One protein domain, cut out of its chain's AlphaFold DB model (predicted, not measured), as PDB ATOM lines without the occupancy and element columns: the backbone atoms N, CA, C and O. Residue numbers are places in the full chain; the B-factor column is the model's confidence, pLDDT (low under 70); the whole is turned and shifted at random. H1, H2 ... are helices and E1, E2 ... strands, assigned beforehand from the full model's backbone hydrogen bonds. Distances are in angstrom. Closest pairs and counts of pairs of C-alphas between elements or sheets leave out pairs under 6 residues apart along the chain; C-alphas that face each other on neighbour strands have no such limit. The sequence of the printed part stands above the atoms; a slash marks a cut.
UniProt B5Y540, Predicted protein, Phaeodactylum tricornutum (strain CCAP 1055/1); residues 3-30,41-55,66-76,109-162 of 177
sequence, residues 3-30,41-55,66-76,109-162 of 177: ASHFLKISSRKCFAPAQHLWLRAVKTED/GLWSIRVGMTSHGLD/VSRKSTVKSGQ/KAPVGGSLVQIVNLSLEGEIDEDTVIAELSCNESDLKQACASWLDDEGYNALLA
ATOM      1  N   ALA A   3      -9.659 151.676  83.953       41.78
ATOM      2  CA  ALA A   3      -8.508 151.302  83.119       41.78
ATOM      3  C   ALA A   3      -7.296 152.249  83.258       41.78
ATOM      4  O   ALA A   3      -6.154 151.799  83.211       41.78
ATOM      5  N   SER A   4      -7.526 153.547  83.480       47.28
ATOM      6  CA  SER A   4      -6.449 154.546  83.577       47.28
ATOM      7  C   SER A   4      -5.658 154.464  84.887       47.28
ATOM      8  O   SER A   4      -4.489 154.835  84.918       47.28
ATOM      9  N   HIS A   5      -6.276 153.961  85.962       52.38
ATOM     10  CA  HIS A   5      -5.605 153.750  87.249       52.38
ATOM     11  C   HIS A   5      -4.642 152.556  87.166       52.38
ATOM     12  O   HIS A   5      -3.496 152.640  87.594       52.38
ATOM     13  N   PHE A   6      -5.078 151.482  86.502       48.88
ATOM     14  CA  PHE A   6      -4.322 150.242  86.326       48.88
ATOM     15  C   PHE A   6      -2.976 150.437  85.605       48.88
ATOM     16  O   PHE A   6      -1.948 149.936  86.052       48.88
ATOM     17  N   LEU A   7      -2.952 151.238  84.533       49.31
ATOM     18  CA  LEU A   7      -1.717 151.537  83.794       49.31
ATOM     19  C   LEU A   7      -0.733 152.408  84.590       49.31
ATOM     20  O   LEU A   7       0.473 152.320  84.379       49.31
ATOM     21  N   LYS A   8      -1.226 153.227  85.525       52.09
ATOM     22  CA  LYS A   8      -0.383 154.085  86.373       52.09
ATOM     23  C   LYS A   8       0.325 153.281  87.476       52.09
ATOM     24  O   LYS A   8       1.428 153.646  87.871       52.09
ATOM     25  N   ILE A   9      -0.296 152.183  87.920       53.44
ATOM     26  CA  ILE A   9       0.192 151.267  88.966       53.44
ATOM     27  C   ILE A   9       1.294 150.329  88.445       53.44
ATOM     28  O   ILE A   9       2.236 150.016  89.162       53.44
ATOM     29  N   SER A  10       1.238 149.944  87.167       51.97
ATOM     30  CA  SER A  10       2.199 149.033  86.518       51.97
ATOM     31  C   SER A  10       3.659 149.526  86.480       51.97
ATOM     32  O   SER A  10       4.539 148.785  86.044       51.97
ATOM     33  N   SER A  11       3.944 150.775  86.855       57.34
ATOM     34  CA  SER A  11       5.305 151.338  86.816       57.34
ATOM     35  C   SER A  11       5.649 152.182  88.042       57.34
ATOM     36  O   SER A  11       6.690 152.839  88.057       57.34
ATOM     37  N   ARG A  12       4.781 152.213  89.061       73.00
ATOM     38  CA  ARG A  12       4.937 153.071  90.245       73.00
ATOM     39  C   ARG A  12       4.769 152.268  91.531       73.00
ATOM     40  O   ARG A  12       4.126 151.225  91.540       73.00
ATOM     41  N   LYS A  13       5.384 152.765  92.609       82.38
ATOM     42  CA  LYS A  13       5.178 152.263  93.973       82.38
ATOM     43  C   LYS A  13       3.727 152.574  94.358       82.38
ATOM     44  O   LYS A  13       3.293 153.718  94.235       82.38
ATOM     45  N   CYS A  14       2.985 151.552  94.754       87.38
ATOM     46  CA  CYS A  14       1.632 151.681  95.284       87.38
ATOM     47  C   CYS A  14       1.612 151.225  96.731       87.38
ATOM     48  O   CYS A  14       2.495 150.484  97.157       87.38
ATOM     49  N   PHE A  15       0.610 151.656  97.482       88.50
ATOM     50  CA  PHE A  15       0.570 151.447  98.920       88.50
ATOM     51  C   PHE A  15      -0.722 150.750  99.324       88.50
ATOM     52  O   PHE A  15      -1.813 151.131  98.897       88.50
ATOM     53  N   ALA A  16      -0.595 149.719 100.152       89.19
ATOM     54  CA  ALA A  16      -1.710 149.071 100.820       89.19
ATOM     55  C   ALA A  16      -1.818 149.660 102.238       89.19
ATOM     56  O   ALA A  16      -1.094 149.216 103.136       89.19
ATOM     57  N   PRO A  17      -2.703 150.652 102.459       84.50
ATOM     58  CA  PRO A  17      -2.734 151.412 103.708       84.50
ATOM     59  C   PRO A  17      -3.086 150.544 104.915       84.50
ATOM     60  O   PRO A  17      -2.524 150.733 105.979       84.50
ATOM     61  N   ALA A  18      -3.925 149.520 104.736       83.88
ATOM     62  CA  ALA A  18      -4.368 148.643 105.823       83.88
ATOM     63  C   ALA A  18      -3.232 147.906 106.560       83.88
ATOM     64  O   ALA A  18      -3.462 147.365 107.638       83.88
ATOM     65  N   GLN A  19      -2.044 147.809 105.961       83.94
ATOM     66  CA  GLN A  19      -0.886 147.131 106.549       83.94
ATOM     67  C   GLN A  19       0.406 147.957 106.443       83.94
ATOM     68  O   GLN A  19       1.473 147.443 106.775       83.94
ATOM     69  N   HIS A  20       0.326 149.207 105.966       88.44
ATOM     70  CA  HIS A  20       1.484 150.062 105.675       88.44
ATOM     71  C   HIS A  20       2.539 149.384 104.778       88.44
ATOM     72  O   HIS A  20       3.747 149.516 104.995       88.44
ATOM     73  N   LEU A  21       2.076 148.654 103.757       89.88
ATOM     74  CA  LEU A  21       2.930 147.960 102.788       89.88
ATOM     75  C   LEU A  21       3.040 148.762 101.499       89.88
ATOM     76  O   LEU A  21       2.061 149.360 101.049       89.88
ATOM     77  N   TRP A  22       4.203 148.706 100.865       91.19
ATOM     78  CA  TRP A  22       4.359 149.129  99.484       91.19
ATOM     79  C   TRP A  22       4.397 147.932  98.544       91.19
ATOM     80  O   TRP A  22       4.800 146.825  98.897       91.19
ATOM     81  N   LEU A  23       3.959 148.182  97.319       90.44
ATOM     82  CA  LEU A  23       3.754 147.202  96.275       90.44
ATOM     83  C   LEU A  23       4.366 147.728  94.985       90.44
ATOM     84  O   LEU A  23       4.172 148.890  94.615       90.44
ATOM     85  N   ARG A  24       5.092 146.863  94.285       88.38
ATOM     86  CA  ARG A  24       5.614 147.141  92.947       88.38
ATOM     87  C   ARG A  24       5.233 145.992  92.029       88.38
ATOM     88  O   ARG A  24       5.755 144.891  92.173       88.38
ATOM     89  N   ALA A  25       4.332 146.267  91.093       86.19
ATOM     90  CA  ALA A  25       3.965 145.322  90.051       86.19
ATOM     91  C   ALA A  25       4.932 145.464  88.869       86.19
ATOM     92  O   ALA A  25       5.141 146.559  88.350       86.19
ATOM     93  N   VAL A  26       5.513 144.350  88.445       84.69
ATOM     94  CA  VAL A  26       6.370 144.222  87.270       84.69
ATOM     95  C   VAL A  26       5.713 143.205  86.357       84.69
ATOM     96  O   VAL A  26       5.393 142.091  86.772       84.69
ATOM     97  N   LYS A  27       5.490 143.582  85.101       81.44
ATOM     98  CA  LYS A  27       4.999 142.631  84.111       81.44
ATOM     99  C   LYS A  27       6.113 141.632  83.821       81.44
ATOM    100  O   LYS A  27       7.209 142.041  83.441       81.44
ATOM    101  N   THR A  28       5.849 140.347  84.005       73.69
ATOM    102  CA  THR A  28       6.800 139.312  83.609       73.69
ATOM    103  C   THR A  28       6.702 139.164  82.095       73.69
ATOM    104  O   THR A  28       5.733 138.619  81.574       73.69
ATOM    105  N   GLU A  29       7.673 139.724  81.378       62.16
ATOM    106  CA  GLU A  29       7.851 139.450  79.953       62.16
ATOM    107  C   GLU A  29       8.474 138.051  79.831       62.16
ATOM    108  O   GLU A  29       9.501 137.759  80.437       62.16
ATOM    109  N   ASP A  30       7.764 137.160  79.146       56.47
ATOM    110  CA  ASP A  30       7.956 135.707  79.120       56.47
ATOM    111  C   ASP A  30       9.427 135.231  79.012       56.47
ATOM    112  O   ASP A  30      10.129 135.617  78.070       56.47
ATOM    113  N   GLY A  41      -1.435 138.539  80.894       66.44
ATOM    114  CA  GLY A  41      -0.037 138.758  81.261       66.44
ATOM    115  C   GLY A  41       0.195 138.306  82.700       66.44
ATOM    116  O   GLY A  41      -0.576 138.681  83.582       66.44
ATOM    117  N   LEU A  42       1.247 137.519  82.933       79.31
ATOM    118  CA  LEU A  42       1.690 137.187  84.281       79.31
ATOM    119  C   LEU A  42       2.371 138.418  84.893       79.31
ATOM    120  O   LEU A  42       3.221 139.055  84.262       79.31
ATOM    121  N   TRP A  43       1.992 138.762  86.117       85.12
ATOM    122  CA  TRP A  43       2.561 139.886  86.854       85.12
ATOM    123  C   TRP A  43       3.315 139.372  88.070       85.12
ATOM    124  O   TRP A  43       2.767 138.586  88.837       85.12
ATOM    125  N   SER A  44       4.546 139.841  88.265       87.25
ATOM    126  CA  SER A  44       5.264 139.700  89.529       87.25
ATOM    127  C   SER A  44       5.018 140.939  90.389       87.25
ATOM    128  O   SER A  44       5.195 142.070  89.943       87.25
ATOM    129  N   ILE A  45       4.584 140.738  91.626       89.06
ATOM    130  CA  ILE A  45       4.353 141.781  92.617       89.06
ATOM    131  C   ILE A  45       5.367 141.601  93.727       89.06
ATOM    132  O   ILE A  45       5.359 140.601  94.445       89.06
ATOM    133  N   ARG A  46       6.188 142.628  93.909       90.50
ATOM    134  CA  ARG A  46       7.083 142.755  95.055       90.50
ATOM    135  C   ARG A  46       6.395 143.539  96.150       90.50
ATOM    136  O   ARG A  46       5.787 144.578  95.877       90.50
ATOM    137  N   VAL A  47       6.505 143.035  97.367       90.62
ATOM    138  CA  VAL A  47       5.889 143.583  98.570       90.62
ATOM    139  C   VAL A  47       6.991 143.911  99.561       90.62
ATOM    140  O   VAL A  47       7.840 143.064  99.834       90.62
ATOM    141  N   GLY A  48       6.947 145.106 100.132       90.12
ATOM    142  CA  GLY A  48       7.788 145.482 101.265       90.12
ATOM    143  C   GLY A  48       7.047 146.405 102.220       90.12
ATOM    144  O   GLY A  48       5.875 146.733 102.008       90.12
ATOM    145  N   MET A  49       7.712 146.797 103.300       88.81
ATOM    146  CA  MET A  49       7.130 147.674 104.314       88.81
ATOM    147  C   MET A  49       7.506 149.130 104.080       88.81
ATOM    148  O   MET A  49       8.610 149.453 103.658       88.81
ATOM    149  N   THR A  50       6.555 150.027 104.325       89.81
ATOM    150  CA  THR A  50       6.830 151.469 104.295       89.81
ATOM    151  C   THR A  50       7.621 151.896 105.526       89.81
ATOM    152  O   THR A  50       7.528 151.248 106.565       89.81
ATOM    153  N   SER A  51       8.323 153.026 105.431       86.00
ATOM    154  CA  SER A  51       9.009 153.653 106.566       86.00
ATOM    155  C   SER A  51       8.083 153.852 107.765       86.00
ATOM    156  O   SER A  51       8.459 153.524 108.878       86.00
ATOM    157  N   HIS A  52       6.838 154.284 107.540       84.75
ATOM    158  CA  HIS A  52       5.845 154.403 108.611       84.75
ATOM    159  C   HIS A  52       5.492 153.050 109.236       84.75
ATOM    160  O   HIS A  52       5.453 152.920 110.450       84.75
ATOM    161  N   GLY A  53       5.273 152.025 108.409       84.69
ATOM    162  CA  GLY A  53       4.968 150.683 108.899       84.69
ATOM    163  C   GLY A  53       6.126 150.031 109.650       84.69
ATOM    164  O   GLY A  53       5.860 149.166 110.480       84.69
ATOM    165  N   LEU A  54       7.370 150.414 109.338       84.56
ATOM    166  CA  LEU A  54       8.569 150.028 110.078       84.56
ATOM    167  C   LEU A  54       8.735 150.851 111.352       84.56
ATOM    168  O   LEU A  54       9.116 150.264 112.339       84.56
ATOM    169  N   ASP A  55       8.414 152.149 111.359       83.31
ATOM    170  CA  ASP A  55       8.492 153.006 112.555       83.31
ATOM    171  C   ASP A  55       7.433 152.635 113.607       83.31
ATOM    172  O   ASP A  55       7.694 152.659 114.807       83.31
ATOM    173  N   VAL A  66       4.196 131.691 107.309       79.81
ATOM    174  CA  VAL A  66       2.916 131.112 107.753       79.81
ATOM    175  C   VAL A  66       2.293 130.272 106.639       79.81
ATOM    176  O   VAL A  66       1.866 129.137 106.861       79.81
ATOM    177  N   SER A  67       2.279 130.786 105.406       73.19
ATOM    178  CA  SER A  67       1.720 130.068 104.260       73.19
ATOM    179  C   SER A  67       2.818 129.471 103.389       73.19
ATOM    180  O   SER A  67       3.366 130.126 102.512       73.19
ATOM    181  N   ARG A  68       3.070 128.166 103.560       66.56
ATOM    182  CA  ARG A  68       3.904 127.366 102.636       66.56
ATOM    183  C   ARG A  68       3.171 126.944 101.359       66.56
ATOM    184  O   ARG A  68       3.699 126.168 100.567       66.56
ATOM    185  N   LYS A  69       1.913 127.365 101.190       68.31
ATOM    186  CA  LYS A  69       1.131 127.021 100.003       68.31
ATOM    187  C   LYS A  69       1.687 127.782  98.810       68.31
ATOM    188  O   LYS A  69       1.891 128.988  98.895       68.31
ATOM    189  N   SER A  70       1.845 127.077  97.692       72.12
ATOM    190  CA  SER A  70       2.247 127.679  96.422       72.12
ATOM    191  C   SER A  70       1.252 128.731  95.950       72.12
ATOM    192  O   SER A  70       1.662 129.665  95.286       72.12
ATOM    193  N   THR A  71      -0.031 128.607  96.311       84.38
ATOM    194  CA  THR A  71      -1.105 129.527  95.919       84.38
ATOM    195  C   THR A  71      -1.782 130.125  97.150       84.38
ATOM    196  O   THR A  71      -2.176 129.406  98.074       84.38
ATOM    197  N   VAL A  72      -1.936 131.445  97.142       86.75
ATOM    198  CA  VAL A  72      -2.485 132.269  98.220       86.75
ATOM    199  C   VAL A  72      -3.659 133.098  97.709       86.75
ATOM    200  O   VAL A  72      -3.684 133.532  96.556       86.75
ATOM    201  N   LYS A  73      -4.662 133.310  98.560       87.25
ATOM    202  CA  LYS A  73      -5.779 134.223  98.272       87.25
ATOM    203  C   LYS A  73      -5.472 135.619  98.806       87.25
ATOM    204  O   LYS A  73      -4.767 135.747  99.802       87.25
ATOM    205  N   SER A  74      -6.059 136.653  98.201       88.38
ATOM    206  CA  SER A  74      -6.002 138.007  98.767       88.38
ATOM    207  C   SER A  74      -6.541 138.001 100.206       88.38
ATOM    208  O   SER A  74      -7.561 137.370 100.495       88.38
ATOM    209  N   GLY A  75      -5.819 138.653 101.114       85.75
ATOM    210  CA  GLY A  75      -6.105 138.703 102.546       85.75
ATOM    211  C   GLY A  75      -5.669 137.472 103.348       85.75
ATOM    212  O   GLY A  75      -5.880 137.456 104.558       85.75
ATOM    213  N   GLN A  76      -5.071 136.455 102.721       88.19
ATOM    214  CA  GLN A  76      -4.539 135.286 103.425       88.19
ATOM    215  C   GLN A  76      -3.192 135.603 104.081       88.19
ATOM    216  O   GLN A  76      -2.363 136.282 103.485       88.19
ATOM    217  N   LYS A 109      -0.485 139.980 105.514       90.75
ATOM    218  CA  LYS A 109      -1.472 139.311 104.663       90.75
ATOM    219  C   LYS A 109      -1.228 139.617 103.197       90.75
ATOM    220  O   LYS A 109      -0.833 140.724 102.838       90.75
ATOM    221  N   ALA A 110      -1.561 138.653 102.350       88.44
ATOM    222  CA  ALA A 110      -1.398 138.725 100.913       88.44
ATOM    223  C   ALA A 110      -2.197 139.902 100.336       88.44
ATOM    224  O   ALA A 110      -3.427 139.903 100.422       88.44
ATOM    225  N   PRO A 111      -1.541 140.898  99.720       86.31
ATOM    226  CA  PRO A 111      -2.240 142.035  99.125       86.31
ATOM    227  C   PRO A 111      -3.065 141.615  97.899       86.31
ATOM    228  O   PRO A 111      -4.074 142.242  97.581       86.31
ATOM    229  N   VAL A 112      -2.673 140.526  97.233       87.94
ATOM    230  CA  VAL A 112      -3.296 140.000  96.015       87.94
ATOM    231  C   VAL A 112      -3.426 138.475  96.091       87.94
ATOM    232  O   VAL A 112      -2.690 137.820  96.831       87.94
ATOM    233  N   GLY A 113      -4.373 137.905  95.344       87.56
ATOM    234  CA  GLY A 113      -4.418 136.463  95.102       87.56
ATOM    235  C   GLY A 113      -3.396 136.070  94.039       87.56
ATOM    236  O   GLY A 113      -3.260 136.759  93.033       87.56
ATOM    237  N   GLY A 114      -2.658 134.987  94.256       86.56
ATOM    238  CA  GLY A 114      -1.593 134.586  93.343       86.56
ATOM    239  C   GLY A 114      -0.791 133.399  93.847       86.56
ATOM    240  O   GLY A 114      -1.198 132.710  94.781       86.56
ATOM    241  N   SER A 115       0.355 133.157  93.226       86.31
ATOM    242  CA  SER A 115       1.326 132.173  93.678       86.31
ATOM    243  C   SER A 115       2.496 132.841  94.387       86.31
ATOM    244  O   SER A 115       3.011 133.857  93.936       86.31
ATOM    245  N   LEU A 116       2.913 132.281  95.518       86.62
ATOM    246  CA  LEU A 116       4.053 132.784  96.274       86.62
ATOM    247  C   LEU A 116       5.353 132.335  95.605       86.62
ATOM    248  O   LEU A 116       5.588 131.136  95.465       86.62
ATOM    249  N   VAL A 117       6.175 133.300  95.193       85.44
ATOM    250  CA  VAL A 117       7.448 133.055  94.502       85.44
ATOM    251  C   VAL A 117       8.593 133.028  95.506       85.44
ATOM    252  O   VAL A 117       9.379 132.083  95.517       85.44
ATOM    253  N   GLN A 118       8.672 134.043  96.369       84.12
ATOM    254  CA  GLN A 118       9.776 134.206  97.313       84.12
ATOM    255  C   GLN A 118       9.321 134.938  98.582       84.12
ATOM    256  O   GLN A 118       8.434 135.789  98.529       84.12
ATOM    257  N   ILE A 119       9.942 134.614  99.718       84.38
ATOM    258  CA  ILE A 119       9.856 135.378 100.970       84.38
ATOM    259  C   ILE A 119      11.285 135.613 101.466       84.38
ATOM    260  O   ILE A 119      12.118 134.707 101.366       84.38
ATOM    261  N   VAL A 120      11.550 136.815 101.975       81.00
ATOM    262  CA  VAL A 120      12.822 137.187 102.606       81.00
ATOM    263  C   VAL A 120      13.098 136.288 103.811       81.00
ATOM    264  O   VAL A 120      12.192 135.966 104.584       81.00
ATOM    265  N   ASN A 121      14.351 135.879 103.993       72.19
ATOM    266  CA  ASN A 121      14.757 135.153 105.190       72.19
ATOM    267  C   ASN A 121      15.761 135.995 105.979       72.19
ATOM    268  O   ASN A 121      16.942 136.035 105.641       72.19
ATOM    269  N   LEU A 122      15.284 136.605 107.067       63.91
ATOM    270  CA  LEU A 122      16.094 137.417 107.983       63.91
ATOM    271  C   LEU A 122      17.295 136.679 108.583       63.91
ATOM    272  O   LEU A 122      18.258 137.304 109.001       63.91
ATOM    273  N   SER A 123      17.286 135.343 108.621       59.41
ATOM    274  CA  SER A 123      18.471 134.602 109.074       59.41
ATOM    275  C   SER A 123      19.679 134.772 108.135       59.41
ATOM    276  O   SER A 123      20.781 134.360 108.493       59.41
ATOM    277  N   LEU A 124      19.482 135.320 106.929       52.94
ATOM    278  CA  LEU A 124      20.500 135.461 105.885       52.94
ATOM    279  C   LEU A 124      20.666 136.900 105.378       52.94
ATOM    280  O   LEU A 124      21.728 137.237 104.857       52.94
ATOM    281  N   GLU A 125      19.638 137.732 105.516       56.78
ATOM    282  CA  GLU A 125      19.595 139.114 105.038       56.78
ATOM    283  C   GLU A 125      19.444 140.025 106.262       56.78
ATOM    284  O   GLU A 125      18.726 139.657 107.183       56.78
ATOM    285  N   GLY A 126      20.197 141.129 106.321       64.25
ATOM    286  CA  GLY A 126      20.334 141.989 107.506       64.25
ATOM    287  C   GLY A 126      19.047 142.701 107.957       64.25
ATOM    288  O   GLY A 126      17.943 142.197 107.801       64.25
ATOM    289  N   GLU A 127      19.179 143.885 108.555       75.19
ATOM    290  CA  GLU A 127      18.023 144.668 109.020       75.19
ATOM    291  C   GLU A 127      17.042 144.967 107.869       75.19
ATOM    292  O   GLU A 127      17.462 145.293 106.758       75.19
ATOM    293  N   ILE A 128      15.731 144.846 108.124       80.88
ATOM    294  CA  ILE A 128      14.690 145.166 107.133       80.88
ATOM    295  C   ILE A 128      14.551 146.682 107.047       80.88
ATOM    296  O   ILE A 128      14.131 147.329 108.005       80.88
ATOM    297  N   ASP A 129      14.833 147.225 105.868       82.31
ATOM    298  CA  ASP A 129      14.641 148.637 105.543       82.31
ATOM    299  C   ASP A 129      13.432 148.869 104.613       82.31
ATOM    300  O   ASP A 129      12.704 147.949 104.225       82.31
ATOM    301  N   GLU A 130      13.191 150.133 104.252       82.62
ATOM    302  CA  GLU A 130      12.065 150.524 103.396       82.62
ATOM    303  C   GLU A 130      12.189 150.069 101.930       82.62
ATOM    304  O   GLU A 130      11.203 150.135 101.183       82.62
ATOM    305  N   ASP A 131      13.372 149.624 101.512       82.44
ATOM    306  CA  ASP A 131      13.670 149.136 100.165       82.44
ATOM    307  C   ASP A 131      13.708 147.600 100.103       82.44
ATOM    308  O   ASP A 131      13.650 147.009  99.017       82.44
ATOM    309  N   THR A 132      13.718 146.945 101.264       87.06
ATOM    310  CA  THR A 132      13.747 145.495 101.413       87.06
ATOM    311  C   THR A 132      12.445 144.875 100.913       87.06
ATOM    312  O   THR A 132      11.337 145.173 101.372       87.06
ATOM    313  N   VAL A 133      12.579 143.961  99.950       88.31
ATOM    314  CA  VAL A 133      11.463 143.159  99.444       88.31
ATOM    315  C   VAL A 133      11.234 142.003 100.407       88.31
ATOM    316  O   VAL A 133      12.046 141.089 100.492       88.31
ATOM    317  N   ILE A 134      10.104 142.018 101.103       88.75
ATOM    318  CA  ILE A 134       9.756 141.006 102.104       88.75
ATOM    319  C   ILE A 134       9.110 139.784 101.439       88.75
ATOM    320  O   ILE A 134       9.331 138.651 101.863       88.75
ATOM    321  N   ALA A 135       8.317 139.988 100.384       88.69
ATOM    322  CA  ALA A 135       7.693 138.896  99.640       88.69
ATOM    323  C   ALA A 135       7.527 139.221  98.152       88.69
ATOM    324  O   ALA A 135       7.262 140.362  97.772       88.69
ATOM    325  N   GLU A 136       7.618 138.191  97.312       89.50
ATOM    326  CA  GLU A 136       7.323 138.244  95.881       89.50
ATOM    327  C   GLU A 136       6.199 137.257  95.531       89.50
ATOM    328  O   GLU A 136       6.230 136.078  95.900       89.50
ATOM    329  N   LEU A 137       5.190 137.755  94.818       88.94
ATOM    330  CA  LEU A 137       3.981 137.033  94.422       88.94
ATOM    331  C   LEU A 137       3.819 137.107  92.904       88.94
ATOM    332  O   LEU A 137       3.985 138.174  92.329       88.94
ATOM    333  N   SER A 138       3.422 136.020  92.250       88.31
ATOM    334  CA  SER A 138       2.996 136.029  90.850       88.31
ATOM    335  C   SER A 138       1.474 135.957  90.756       88.31
ATOM    336  O   SER A 138       0.843 135.123  91.401       88.31
ATOM    337  N   CYS A 139       0.845 136.828  89.977       88.00
ATOM    338  CA  CYS A 139      -0.608 136.842  89.827       88.00
ATOM    339  C   CYS A 139      -1.044 137.096  88.386       88.00
ATOM    340  O   CYS A 139      -0.280 137.583  87.547       88.00
ATOM    341  N   ASN A 140      -2.311 136.789  88.126       86.69
ATOM    342  CA  ASN A 140      -2.955 137.110  86.863       86.69
ATOM    343  C   ASN A 140      -3.402 138.577  86.845       86.69
ATOM    344  O   ASN A 140      -3.563 139.229  87.881       86.69
ATOM    345  N   GLU A 141      -3.636 139.100  85.644       83.19
ATOM    346  CA  GLU A 141      -4.089 140.477  85.444       83.19
ATOM    347  C   GLU A 141      -5.454 140.757  86.102       83.19
ATOM    348  O   GLU A 141      -5.698 141.855  86.607       83.19
ATOM    349  N   SER A 142      -6.345 139.765  86.113       82.62
ATOM    350  CA  SER A 142      -7.678 139.839  86.717       82.62
ATOM    351  C   SER A 142      -7.620 140.031  88.238       82.62
ATOM    352  O   SER A 142      -8.227 140.973  88.756       82.62
ATOM    353  N   ASP A 143      -6.826 139.217  88.938       84.50
ATOM    354  CA  ASP A 143      -6.595 139.336  90.385       84.50
ATOM    355  C   ASP A 143      -5.930 140.672  90.751       84.50
ATOM    356  O   ASP A 143      -6.327 141.335  91.716       84.50
ATOM    357  N   LEU A 144      -4.961 141.116  89.940       82.50
ATOM    358  CA  LEU A 144      -4.295 142.405  90.122       82.50
ATOM    359  C   LEU A 144      -5.296 143.563  90.018       82.50
ATOM    360  O   LEU A 144      -5.326 144.428  90.889       82.50
ATOM    361  N   LYS A 145      -6.160 143.577  88.993       82.00
ATOM    362  CA  LYS A 145      -7.190 144.623  88.826       82.00
ATOM    363  C   LYS A 145      -8.129 144.711  90.023       82.00
ATOM    364  O   LYS A 145      -8.514 145.819  90.400       82.00
ATOM    365  N   GLN A 146      -8.491 143.572  90.610       83.31
ATOM    366  CA  GLN A 146      -9.350 143.533  91.788       83.31
ATOM    367  C   GLN A 146      -8.641 144.109  93.022       83.31
ATOM    368  O   GLN A 146      -9.228 144.919  93.736       83.31
ATOM    369  N   ALA A 147      -7.379 143.739  93.251       82.00
ATOM    370  CA  ALA A 147      -6.604 144.222  94.393       82.00
ATOM    371  C   ALA A 147      -6.267 145.720  94.288       82.00
ATOM    372  O   ALA A 147      -6.417 146.459  95.267       82.00
ATOM    373  N   CYS A 148      -5.924 146.192  93.084       79.44
ATOM    374  CA  CYS A 148      -5.599 147.588  92.782       79.44
ATOM    375  C   CYS A 148      -6.698 148.588  93.169       79.44
ATOM    376  O   CYS A 148      -6.402 149.766  93.347       79.44
ATOM    377  N   ALA A 149      -7.957 148.155  93.302       79.38
ATOM    378  CA  ALA A 149      -9.050 149.021  93.747       79.38
ATOM    379  C   ALA A 149      -8.878 149.517  95.196       79.38
ATOM    380  O   ALA A 149      -9.436 150.550  95.556       79.38
ATOM    381  N   SER A 150      -8.125 148.782  96.017       80.44
ATOM    382  CA  SER A 150      -7.856 149.110  97.424       80.44
ATOM    383  C   SER A 150      -6.521 149.822  97.652       80.44
ATOM    384  O   SER A 150      -6.228 150.232  98.775       80.44
ATOM    385  N   TRP A 151      -5.693 149.938  96.613       86.25
ATOM    386  CA  TRP A 151      -4.348 150.488  96.725       86.25
ATOM    387  C   TRP A 151      -4.351 151.986  96.463       86.25
ATOM    388  O   TRP A 151      -5.087 152.487  95.611       86.25
ATOM    389  N   LEU A 152      -3.493 152.684  97.196       86.19
ATOM    390  CA  LEU A 152      -3.291 154.117  97.074       86.19
ATOM    391  C   LEU A 152      -2.012 154.412  96.294       86.19
ATOM    392  O   LEU A 152      -1.064 153.620  96.272       86.19
ATOM    393  N   ASP A 153      -2.002 155.568  95.646       86.56
ATOM    394  CA  ASP A 153      -0.780 156.187  95.168       86.56
ATOM    395  C   ASP A 153      -0.068 156.933  96.306       86.56
ATOM    396  O   ASP A 153      -0.554 157.007  97.433       86.56
ATOM    397  N   ASP A 154       1.116 157.454  96.003       84.19
ATOM    398  CA  ASP A 154       1.962 158.157  96.970       84.19
ATOM    399  C   ASP A 154       1.245 159.360  97.607       84.19
ATOM    400  O   ASP A 154       1.207 159.496  98.828       84.19
ATOM    401  N   GLU A 155       0.573 160.178  96.790       85.12
ATOM    402  CA  GLU A 155      -0.203 161.330  97.264       85.12
ATOM    403  C   GLU A 155      -1.367 160.900  98.167       85.12
ATOM    404  O   GLU A 155      -1.565 161.478  99.239       85.12
ATOM    405  N   GLY A 156      -2.116 159.865  97.770       84.31
ATOM    406  CA  GLY A 156      -3.213 159.321  98.566       84.31
ATOM    407  C   GLY A 156      -2.746 158.724  99.892       84.31
ATOM    408  O   GLY A 156      -3.407 158.918 100.914       84.31
ATOM    409  N   TYR A 157      -1.600 158.042  99.897       85.38
ATOM    410  CA  TYR A 157      -1.013 157.467 101.103       85.38
ATOM    411  C   TYR A 157      -0.496 158.550 102.056       85.38
ATOM    412  O   TYR A 157      -0.852 158.544 103.231       85.38
ATOM    413  N   ASN A 158       0.234 159.549 101.555       84.12
ATOM    414  CA  ASN A 158       0.714 160.670 102.372       84.12
ATOM    415  C   ASN A 158      -0.442 161.489 102.967       84.12
ATOM    416  O   ASN A 158      -0.381 161.909 104.122       84.12
ATOM    417  N   ALA A 159      -1.529 161.685 102.214       86.56
ATOM    418  CA  ALA A 159      -2.730 162.350 102.720       86.56
ATOM    419  C   ALA A 159      -3.456 161.539 103.808       86.56
ATOM    420  O   ALA A 159      -4.170 162.121 104.629       86.56
ATOM    421  N   LEU A 160      -3.307 160.211 103.799       84.75
ATOM    422  CA  LEU A 160      -3.810 159.324 104.843       84.75
ATOM    423  C   LEU A 160      -2.920 159.420 106.086       84.75
ATOM    424  O   LEU A 160      -3.441 159.698 107.162       84.75
ATOM    425  N   LEU A 161      -1.596 159.335 105.924       82.25
ATOM    426  CA  LEU A 161      -0.636 159.504 107.019       82.25
ATOM    427  C   LEU A 161      -0.770 160.865 107.713       82.25
ATOM    428  O   LEU A 161      -0.674 160.947 108.929       82.25
ATOM    429  N   ALA A 162      -1.060 161.935 106.966       81.25
ATOM    430  CA  ALA A 162      -1.298 163.262 107.539       81.25
ATOM    431  C   ALA A 162      -2.569 163.345 108.411       81.25
ATOM    432  O   ALA A 162      -2.726 164.290 109.186       81.25
TER     433      ALA A 162
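What this domain is: This is residues 3 to 30, 41 to 55, 66 to 76 and 109 to 162 of the 177 residues of the protein "Predicted protein" of Phaeodactylum tricornutum (strain CCAP 1055/1) (UniProt B5Y540). A strongly twisted sheet of five strands has one helix, H3, running along one face, with three shorter helices, H1, H2 and H4, at its rim. A long loop, residues 120 to 132, swings away from the sheet between E4 and E5, and residues 71 to 72 pair with edge strand E4. The printed part has 108 residues, with four named helices and five named strands in the order H1 E1 E2 E3 H2 E4 E5 H3 H4, a mixed class of helices and strands. The sheet's order is E1, E2, E3, E5, E4, antiparallel throughout. The whole is compact, with a radius of gyration of the C-alphas of 13.5 A and spans of 41 by 37 by 24 A.

Where its parts are: H1, residues 3 to 9, begins at C-alpha 3 (-8.508, 151.302, 83.119). E1 is residues 14 to 16, and E2, residues 21 to 27, measures 19.5 A. E3, residues 43 to 49, measures 19.7 A and begins at C-alpha 43 (2.561, 139.886, 86.854). H2 is residues 51 to 55. E4, residues 114 to 119, measures 13.8 A, and E5, residues 133 to 139, 16.7 A. H3, residues 141 to 150, measures 15.2 A. H4, residues 154 to 161, ends at C-alpha 161 (-0.636, 159.504, 107.019).

How they stand to each other: E1 and E2 form a hairpin, with N 14 and O 23 2.9 A apart. E2 and E3 are antiparallel at 160 degrees, with N 26 and O 44 at 2.7 A. E3 and E5 have N 45 and O 137 at 2.7 A. E4 and E5 form a hairpin, with N 115 and O 138 at 2.7 A. H3 makes two layers with the sheet, a helix on one face of it, at a height over the sheet of 8.8 A. It is only just over E3, on which 3 of its C-alphas fall, and runs along the strands, at 9 degrees to E3 on the local plane. H1 and H3 only just touch, with 3 pairs of C-alphas within 8 A, the closest being Phe 6 and Lys 145 at 6.8 A; they are about perpendicular, at 82 degrees. H1, H2 and H4 only graze the sheet; the closest C-alphas of E1 and H4 are Phe 15 and Tyr 157, 6.6 A apart. H3 and H4 are apart. Every O i to N i+4 pair is within hydrogen-bond range in H2 and H4; H3 has 4 of 6, and H1 has 1 of 3 beside 3 of 4 O i to N i+3 pairs.

The domain as a whole: The farthest C-alphas, Ala 3 and Ser 123, are 41.0 A apart. Residues 31 to 40, 56 to 65 and 77 to 108 are not printed, with C-alpha gaps of 8.8 A, 23.1 A and 5.2 A. The link from E4 to E5 is long. The mean pLDDT of the printed part is 79.8, with residues 3 to 11, 29 to 30, 41, 68 to 69 and 122 to 126 under 70.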